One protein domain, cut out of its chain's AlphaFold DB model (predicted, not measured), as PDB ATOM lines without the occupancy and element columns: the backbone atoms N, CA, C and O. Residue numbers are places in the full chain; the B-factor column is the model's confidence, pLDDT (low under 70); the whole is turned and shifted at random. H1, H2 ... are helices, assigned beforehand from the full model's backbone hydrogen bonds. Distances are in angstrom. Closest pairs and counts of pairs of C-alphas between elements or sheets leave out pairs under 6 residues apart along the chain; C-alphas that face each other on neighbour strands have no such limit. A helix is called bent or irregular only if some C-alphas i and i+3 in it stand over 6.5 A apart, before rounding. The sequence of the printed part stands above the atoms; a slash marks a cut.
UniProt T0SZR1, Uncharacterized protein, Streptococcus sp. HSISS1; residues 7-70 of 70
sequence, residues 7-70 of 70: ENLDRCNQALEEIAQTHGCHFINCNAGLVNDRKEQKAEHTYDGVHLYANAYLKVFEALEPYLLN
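AT A GLANCE: This is residues 7 to 70 of the 70 residues of an uncharacterized protein of Streptococcus sp. HSISS1 (UniProt T0SZR1). Two helices, H1 and H2, run roughly the same way with a gap between them, and the extended stretch of residues 25 to 31 passes back through that gap. The rest of the link, residues 32 to 53, makes loops near the start of H2. The printed part has 64 residues with two named helices, H1 then H2, and no named strand; the class is all helix, with 31 residues in named elements, under half. It is only just loose, close to compact, with a radius of gyration of the C-alphas of 12.9 A and spans of 35 by 30 by 18 A.

HOW THE PARTS SIT: H1, residues 7 to 22, and H2, residues 54 to 68, are apart, with no C-alpha of the one within 8 A of the other. Every O i to N i+4 pair is within hydrogen-bond range in H1, against 8 of 11 in H2. H2 is irregular: C-alphas 63 and 66 are 7.1 A apart.

IN THESE COORDINATES: H1 measures 22.8 A from C-alpha 7 at (-22.640, 25.408, 6.967) to C-alpha 22. H2 measures 19.4 A and ends with C-alpha 68 at (-33.868, 39.951, -15.050).

THE WHOLE: The C-alphas farthest apart, those of Gly 24 and Tyr 47, are 35.8 A apart. The link from H1 to H2, 31 residues, is long. The printed part has no cut. Its mean pLDDT is 92.7; residue 70, the chain's last, is under 70.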
ATOM      1  N   GLU A   7     -21.628  26.423   6.659       93.06
ATOM      2  CA  GLU A   7     -22.640  25.408   6.967       93.06
ATOM      3  C   GLU A   7     -24.006  26.039   7.256       93.06
ATOM      4  O   GLU A   7     -25.036  25.536   6.814       93.06
ATOM      5  N   ASN A   8     -24.035  27.157   7.988       93.19
ATOM      6  CA  ASN A   8     -25.284  27.864   8.253       93.19
ATOM      7  C   ASN A   8     -25.827  28.548   6.993       93.19
ATOM      8  O   ASN A   8     -27.037  28.550   6.793       93.19
ATOM      9  N   LEU A   9     -24.957  29.091   6.136       91.69
ATOM     10  CA  LEU A   9     -25.366  29.670   4.854       91.69
ATOM     11  C   LEU A   9     -25.958  28.607   3.923       91.69
ATOM     12  O   LEU A   9     -27.017  28.843   3.349       91.69
ATOM     13  N   ASP A  10     -25.337  27.431   3.835       92.19
ATOM     14  CA  ASP A  10     -25.858  26.306   3.055       92.19
ATOM     15  C   ASP A  10     -27.227  25.848   3.576       92.19
ATOM     16  O   ASP A  10     -28.165  25.701   2.795       92.19
ATOM     17  N   ARG A  11     -27.377  25.699   4.901       95.62
ATOM     18  CA  ARG A  11     -28.664  25.344   5.526       95.62
ATOM     19  C   ARG A  11     -29.751  26.378   5.239       95.62
ATOM     20  O   ARG A  11     -30.884  26.004   4.955       95.62
ATOM     21  N   CYS A  12     -29.419  27.668   5.318       94.94
ATOM     22  CA  CYS A  12     -30.355  28.739   4.988       94.94
ATOM     23  C   CYS A  12     -30.740  28.717   3.506       94.94
ATOM     24  O   CYS A  12     -31.920  28.832   3.197       94.94
ATOM     25  N   ASN A  13     -29.773  28.541   2.602       94.94
ATOM     26  CA  ASN A  13     -30.029  28.471   1.166       94.94
ATOM     27  C   ASN A  13     -30.936  27.291   0.810       94.94
ATOM     28  O   ASN A  13     -31.909  27.486   0.091       94.94
ATOM     29  N   GLN A  14     -30.673  26.104   1.366       96.56
ATOM     30  CA  GLN A  14     -31.521  24.934   1.151       96.56
ATOM     31  C   GLN A  14     -32.959  25.182   1.638       96.56
ATOM     32  O   GLN A  14     -33.910  24.934   0.905       96.56
ATOM     33  N   ALA A  15     -33.129  25.731   2.844       98.06
ATOM     34  CA  ALA A  15     -34.459  26.029   3.373       98.06
ATOM     35  C   ALA A  15     -35.204  27.076   2.522       98.06
ATOM     36  O   ALA A  15     -36.407  26.960   2.302       98.06
ATOM     37  N   LEU A  16     -34.501  28.097   2.025       97.44
ATOM     38  CA  LEU A  16     -35.082  29.100   1.129       97.44
ATOM     39  C   LEU A  16     -35.465  28.507  -0.231       97.44
ATOM     40  O   LEU A  16     -36.491  28.895  -0.786       97.44
ATOM     41  N   GLU A  17     -34.680  27.565  -0.752       97.44
ATOM     42  CA  GLU A  17     -34.991  26.843  -1.984       97.44
ATOM     43  C   GLU A  17     -36.258  25.988  -1.840       97.44
ATOM     44  O   GLU A  17     -37.155  26.078  -2.678       97.44
ATOM     45  N   GLU A  18     -36.393  25.244  -0.740       98.25
ATOM     46  CA  GLU A  18     -37.598  24.464  -0.417       98.25
ATOM     47  C   GLU A  18     -38.848  25.363  -0.290       98.25
ATOM     48  O   GLU A  18     -39.929  25.034  -0.797       98.25
ATOM     49  N   ILE A  19     -38.705  26.540   0.333       98.38
ATOM     50  CA  ILE A  19     -39.783  27.539   0.427       98.38
ATOM     51  C   ILE A  19     -40.146  28.069  -0.963       98.38
ATOM     52  O   ILE A  19     -41.329  28.145  -1.297       98.38
ATOM     53  N   ALA A  20     -39.157  28.413  -1.792       98.31
ATOM     54  CA  ALA A  20     -39.405  28.916  -3.139       98.31
ATOM     55  C   ALA A  20     -40.195  27.896  -3.972       98.31
ATOM     56  O   ALA A  20     -41.228  28.249  -4.544       98.31
ATOM     57  N   GLN A  21     -39.785  26.624  -3.946       97.12
ATOM     58  CA  GLN A  21     -40.489  25.528  -4.619       97.12
ATOM     59  C   GLN A  21     -41.943  25.394  -4.142       97.12
ATOM     60  O   GLN A  21     -42.849  25.271  -4.966       97.12
ATOM     61  N   THR A  22     -42.187  25.495  -2.830       98.19
ATOM     62  CA  THR A  22     -43.539  25.426  -2.236       98.19
ATOM     63  C   THR A  22     -44.477  26.518  -2.767       98.19
ATOM     64  O   THR A  22     -45.684  26.306  -2.870       98.19
ATOM     65  N   HIS A  23     -43.934  27.676  -3.143       97.94
ATOM     66  CA  HIS A  23     -44.703  28.802  -3.674       97.94
ATOM     67  C   HIS A  23     -44.669  28.913  -5.207       97.94
ATOM     68  O   HIS A  23     -45.198  29.880  -5.751       97.94
ATOM     69  N   GLY A  24     -44.073  27.945  -5.914       97.12
ATOM     70  CA  GLY A  24     -43.895  28.023  -7.368       97.12
ATOM     71  C   GLY A  24     -42.931  29.133  -7.807       97.12
ATOM     72  O   GLY A  24     -42.989  29.588  -8.947       97.12
ATOM     73  N   CYS A  25     -42.061  29.585  -6.903       97.12
ATOM     74  CA  CYS A  25     -41.021  30.570  -7.162       97.12
ATOM     75  C   CYS A  25     -39.712  29.888  -7.574       97.12
ATOM     76  O   CYS A  25     -39.423  28.756  -7.186       97.12
ATOM     77  N   HIS A  26     -38.871  30.624  -8.300       94.56
ATOM     78  CA  HIS A  26     -37.515  30.192  -8.630       94.56
ATOM     79  C   HIS A  26     -36.515  30.720  -7.592       94.56
ATOM     80  O   HIS A  26     -36.436  31.927  -7.363       94.56
ATOM     81  N   PHE A  27     -35.749  29.829  -6.960       96.19
ATOM     82  CA  PHE A  27     -34.671  30.211  -6.047       96.19
ATOM     83  C   PHE A  27     -33.393  30.545  -6.824       96.19
ATOM     84  O   PHE A  27     -32.960  29.782  -7.684       96.19
ATOM     85  N   ILE A  28     -32.760  31.675  -6.491       95.12
ATOM     86  CA  ILE A  28     -31.509  32.117  -7.119       95.12
ATOM     87  C   ILE A  28     -30.413  32.198  -6.057       95.12
ATOM     88  O   ILE A  28     -30.405  33.094  -5.210       95.12
ATOM     89  N   ASN A  29     -29.441  31.288  -6.128       93.25
ATOM     90  CA  ASN A  29     -28.278  31.317  -5.247       93.25
ATOM     91  C   ASN A  29     -27.216  32.308  -5.752       93.25
ATOM     92  O   ASN A  29     -26.286  31.943  -6.472       93.25
ATOM     93  N   CYS A  30     -27.313  33.562  -5.311       93.00
ATOM     94  CA  CYS A  30     -26.367  34.623  -5.677       93.00
ATOM     95  C   CYS A  30     -24.974  34.489  -5.027       93.00
ATOM     96  O   CYS A  30     -24.104  35.320  -5.276       93.00
ATOM     97  N   ASN A  31     -24.732  33.470  -4.191       88.88
ATOM     98  CA  ASN A  31     -23.398  33.226  -3.630       88.88
ATOM     99  C   ASN A  31     -22.446  32.576  -4.649       88.88
ATOM    100  O   ASN A  31     -21.234  32.527  -4.411       88.88
ATOM    101  N   ALA A  32     -22.972  32.070  -5.771       78.12
ATOM    102  CA  ALA A  32     -22.172  31.489  -6.840       78.12
ATOM    103  C   ALA A  32     -21.116  32.501  -7.330       78.12
ATOM    104  O   ALA A  32     -21.432  33.618  -7.724       78.12
ATOM    105  N   GLY A  33     -19.834  32.136  -7.241       85.00
ATOM    106  CA  GLY A  33     -18.707  33.001  -7.623       85.00
ATOM    107  C   GLY A  33     -18.189  33.954  -6.533       85.00
ATOM    108  O   GLY A  33     -17.041  34.411  -6.633       85.00
ATOM    109  N   LEU A  34     -18.961  34.194  -5.463       92.56
ATOM    110  CA  LEU A  34     -18.542  34.994  -4.301       92.56
ATOM    111  C   LEU A  34     -17.701  34.214  -3.291       92.56
ATOM    112  O   LEU A  34     -16.938  34.817  -2.531       92.56
ATOM    113  N   VAL A  35     -17.846  32.892  -3.286       91.38
ATOM    114  CA  VAL A  35     -17.188  31.999  -2.335       91.38
ATOM    115  C   VAL A  35     -15.979  31.288  -2.945       91.38
ATOM    116  O   VAL A  35     -15.892  31.118  -4.162       91.38
ATOM    117  N   ASN A  36     -15.023  30.913  -2.099       90.50
ATOM    118  CA  ASN A  36     -13.884  30.064  -2.448       90.50
ATOM    119  C   ASN A  36     -14.249  28.567  -2.359       90.50
ATOM    120  O   ASN A  36     -15.381  28.209  -2.034       90.50
ATOM    121  N   ASP A  37     -13.271  27.687  -2.581       89.69
ATOM    122  CA  ASP A  37     -13.458  26.224  -2.542       89.69
ATOM    123  C   ASP A  37     -13.889  25.695  -1.164       89.69
ATOM    124  O   ASP A  37     -14.447  24.605  -1.048       89.69
ATOM    125  N   ARG A  38     -13.669  26.480  -0.103       88.62
ATOM    126  CA  ARG A  38     -14.120  26.193   1.267       88.62
ATOM    127  C   ARG A  38     -15.488  26.802   1.579       88.62
ATOM    128  O   ARG A  38     -15.893  26.809   2.738       88.62
ATOM    129  N   LYS A  39     -16.187  27.335   0.571       87.50
ATOM    130  CA  LYS A  39     -17.469  28.050   0.691       87.50
ATOM    131  C   LYS A  39     -17.408  29.308   1.568       87.50
ATOM    132  O   LYS A  39     -18.433  29.835   1.994       87.50
ATOM    133  N   GLU A  40     -16.212  29.831   1.819       89.62
ATOM    134  CA  GLU A  40     -16.024  31.098   2.519       89.62
ATOM    135  C   GLU A  40     -16.056  32.250   1.515       89.62
ATOM    136  O   GLU A  40     -15.566  32.119   0.393       89.62
ATOM    137  N   GLN A  41     -16.587  33.401   1.921       90.62
ATOM    138  CA  GLN A  41     -16.556  34.607   1.097       90.62
ATOM    139  C   GLN A  41     -15.105  35.003   0.789       90.62
ATOM    140  O   GLN A  41     -14.276  35.097   1.697       90.62
ATOM    141  N   LYS A  42     -14.801  35.222  -0.494       93.75
ATOM    142  CA  LYS A  42     -13.464  35.625  -0.951       93.75
ATOM    143  C   LYS A  42     -13.047  36.949  -0.303       93.75
ATOM    144  O   LYS A  42     -13.852  37.877  -0.217       93.75
ATOM    145  N   ALA A  43     -11.795  37.048   0.141       93.38
ATOM    146  CA  ALA A  43     -11.299  38.226   0.856       93.38
ATOM    147  C   ALA A  43     -11.313  39.483  -0.032       93.38
ATOM    148  O   ALA A  43     -11.639  40.570   0.431       93.38
ATOM    149  N   GLU A  44     -11.062  39.329  -1.332       94.69
ATOM    150  CA  GLU A  44     -11.149  40.403  -2.325       94.69
ATOM    151  C   GLU A  44     -12.580  40.905  -2.591       94.69
ATOM    152  O   GLU A  44     -12.771  41.863  -3.339       94.69
ATOM    153  N   HIS A  45     -13.591  40.265  -1.998       95.19
ATOM    154  CA  HIS A  45     -15.005  40.579  -2.182       95.19
ATOM    155  C   HIS A  45     -15.667  41.166  -0.929       95.19
ATOM    156  O   HIS A  45     -16.865  41.451  -0.963       95.19
ATOM    157  N   THR A  46     -14.939  41.353   0.176       93.12
ATOM    158  CA  THR A  46     -15.513  41.838   1.439       93.12
ATOM    159  C   THR A  46     -14.504  42.563   2.322       93.12
ATOM    160  O   THR A  46     -13.326  42.221   2.332       93.12
ATOM    161  N   TYR A  47     -14.968  43.542   3.101       90.50
ATOM    162  CA  TYR A  47     -14.146  44.213   4.117       90.50
ATOM    163  C   TYR A  47     -14.385  43.694   5.541       90.50
ATOM    164  O   TYR A  47     -13.545  43.901   6.411       90.50
ATOM    165  N   ASP A  48     -15.505  43.012   5.796       90.94
ATOM    166  CA  ASP A  48     -15.894  42.539   7.133       90.94
ATOM    167  C   ASP A  48     -16.416  41.089   7.158       90.94
ATOM    168  O   ASP A  48     -16.838  40.584   8.199       90.94
ATOM    169  N   GLY A  49     -16.381  40.393   6.019       86.00
ATOM    170  CA  GLY A  49     -16.920  39.042   5.870       86.00
ATOM    171  C   GLY A  49     -18.441  38.981   5.693       86.00
ATOM    172  O   GLY A  49     -19.004  37.881   5.717       86.00
ATOM    173  N   VAL A  50     -19.113  40.130   5.551       87.75
ATOM    174  CA  VAL A  50     -20.570  40.247   5.400       87.75
ATOM    175  C   VAL A  50     -20.923  41.104   4.189       87.75
ATOM    176  O   VAL A  50     -21.619  40.632   3.289       87.75
ATOM    177  N   HIS A  51     -20.435  42.340   4.157       92.25
ATOM    178  CA  HIS A  51     -20.714  43.317   3.115       92.25
ATOM    179  C   HIS A  51     -19.805  43.116   1.905       92.25
ATOM    180  O   HIS A  51     -18.689  42.599   2.009       92.25
ATOM    181  N   LEU A  52     -20.309  43.522   0.743       95.62
ATOM    182  CA  LEU A  52     -19.669  43.313  -0.546       95.62
ATOM    183  C   LEU A  52     -18.943  44.579  -1.005       95.62
ATOM    184  O   LEU A  52     -19.472  45.686  -0.900       95.62
ATOM    185  N   TYR A  53     -17.748  44.408  -1.563       97.19
ATOM    186  CA  TYR A  53     -17.137  45.439  -2.401       97.19
ATOM    187  C   TYR A  53     -17.859  45.541  -3.755       97.19
ATOM    188  O   TYR A  53     -18.612  44.651  -4.155       97.19
ATOM    189  N   ALA A  54     -17.596  46.616  -4.504       96.50
ATOM    190  CA  ALA A  54     -18.226  46.859  -5.805       96.50
ATOM    191  C   ALA A  54     -18.004  45.717  -6.820       96.50
ATOM    192  O   ALA A  54     -18.938  45.302  -7.501       96.50
ATOM    193  N   ASN A  55     -16.794  45.155  -6.881       94.69
ATOM    194  CA  ASN A  55     -16.477  43.997  -7.728       94.69
ATOM    195  C   ASN A  55     -17.292  42.745  -7.358       94.69
ATOM    196  O   ASN A  55     -17.610  41.936  -8.225       94.69
ATOM    197  N   ALA A  56     -17.658  42.589  -6.089       96.06
ATOM    198  CA  ALA A  56     -18.463  41.473  -5.623       96.06
ATOM    199  C   ALA A  56     -19.953  41.671  -5.945       96.06
ATOM    200  O   ALA A  56     -20.630  40.718  -6.322       96.06
ATOM    201  N   TYR A  57     -20.456  42.909  -5.908       96.12
ATOM    202  CA  TYR A  57     -21.798  43.212  -6.421       96.12
ATOM    203  C   TYR A  57     -21.946  42.896  -7.912       96.12
ATOM    204  O   TYR A  57     -23.010  42.440  -8.321       96.12
ATOM    205  N   LEU A  58     -20.884  43.049  -8.711       94.69
ATOM    206  CA  LEU A  58     -20.903  42.610 -10.108       94.69
ATOM    207  C   LEU A  58     -21.151  41.096 -10.227       94.69
ATOM    208  O   LEU A  58     -21.904  40.679 -11.093       94.69
ATOM    209  N   LYS A  59     -20.606  40.272  -9.320       95.25
ATOM    210  CA  LYS A  59     -20.861  38.817  -9.308       95.25
ATOM    211  C   LYS A  59     -22.294  38.464  -8.932       95.25
ATOM    212  O   LYS A  59     -22.868  37.554  -9.520       95.25
ATOM    213  N   VAL A  60     -22.892  39.219  -8.010       95.25
ATOM    214  CA  VAL A  60     -24.329  39.106  -7.716       95.25
ATOM    215  C   VAL A  60     -25.155  39.472  -8.950       95.25
ATOM    216  O   VAL A  60     -26.091  38.754  -9.286       95.25
ATOM    217  N   PHE A  61     -24.797  40.556  -9.643       93.88
ATOM    218  CA  PHE A  61     -25.484  40.974 -10.864       93.88
ATOM    219  C   PHE A  61     -25.384  39.918 -11.970       93.88
ATOM    220  O   PHE A  61     -26.414  39.523 -12.498       93.88
ATOM    221  N   GLU A  62     -24.187  39.399 -12.257       92.81
ATOM    222  CA  GLU A  62     -23.963  38.314 -13.231       92.81
ATOM    223  C   GLU A  62     -24.821  37.069 -12.916       92.81
ATOM    224  O   GLU A  62     -25.330  36.418 -13.824       92.81
ATOM    225  N   ALA A  63     -25.029  36.743 -11.633       93.62
ATOM    226  CA  ALA A  63     -25.887  35.626 -11.220       93.62
ATOM    227  C   ALA A  63     -27.393  35.906 -11.399       93.62
ATOM    228  O   ALA A  63     -28.173  34.976 -11.605       93.62
ATOM    229  N   LEU A  64     -27.810  37.171 -11.303       93.44
ATOM    230  CA  LEU A  64     -29.201  37.605 -11.467       93.44
ATOM    231  C   LEU A  64     -29.574  37.881 -12.926       93.44
ATOM    232  O   LEU A  64     -30.734  37.713 -13.294       93.44
ATOM    233  N   GLU A  65     -28.615  38.306 -13.747       93.50
ATOM    234  CA  GLU A  65     -28.813  38.765 -15.125       93.50
ATOM    235  C   GLU A  65     -29.688  37.824 -15.980       93.50
ATOM    236  O   GLU A  65     -30.639  38.326 -16.590       93.50
ATOM    237  N   PRO A  66     -29.508  36.483 -15.959       92.50
ATOM    238  CA  PRO A  66     -30.347  35.562 -16.736       92.50
ATOM    239  C   PRO A  66     -31.839  35.586 -16.368       92.50
ATOM    240  O   PRO A  66     -32.677  35.130 -17.143       92.50
ATOM    241  N   TYR A  67     -32.172  36.082 -15.175       92.62
ATOM    242  CA  TYR A  67     -33.534  36.132 -14.640       92.62
ATOM    243  C   TYR A  67     -34.182  37.512 -14.775       92.62
ATOM    244  O   TYR A  67     -35.403  37.612 -14.684       92.62
ATOM    245  N   LEU A  68     -33.386  38.568 -14.967       89.88
ATOM    246  CA  LEU A  68     -33.868  39.951 -15.050       89.88
ATOM    247  C   LEU A  68     -34.160  40.404 -16.481       89.88
ATOM    248  O   LEU A  68     -34.979  41.296 -16.676       89.88
ATOM    249  N   LEU A  69     -33.474  39.829 -17.469       80.50
ATOM    250  CA  LEU A  69     -33.540  40.269 -18.867       80.50
ATOM    251  C   LEU A  69     -34.591  39.516 -19.706       80.50
ATOM    252  O   LEU A  69     -34.393  39.333 -20.906       80.50
ATOM    253  N   ASN A  70     -35.708  39.119 -19.087       58.91
ATOM    254  CA  ASN A  70     -36.859  38.502 -19.763       58.91
ATOM    255  C   ASN A  70     -38.046  39.463 -19.860       58.91
ATOM    256  O   ASN A  70     -38.506  39.932 -18.794       58.91
TER     257      ASN A  70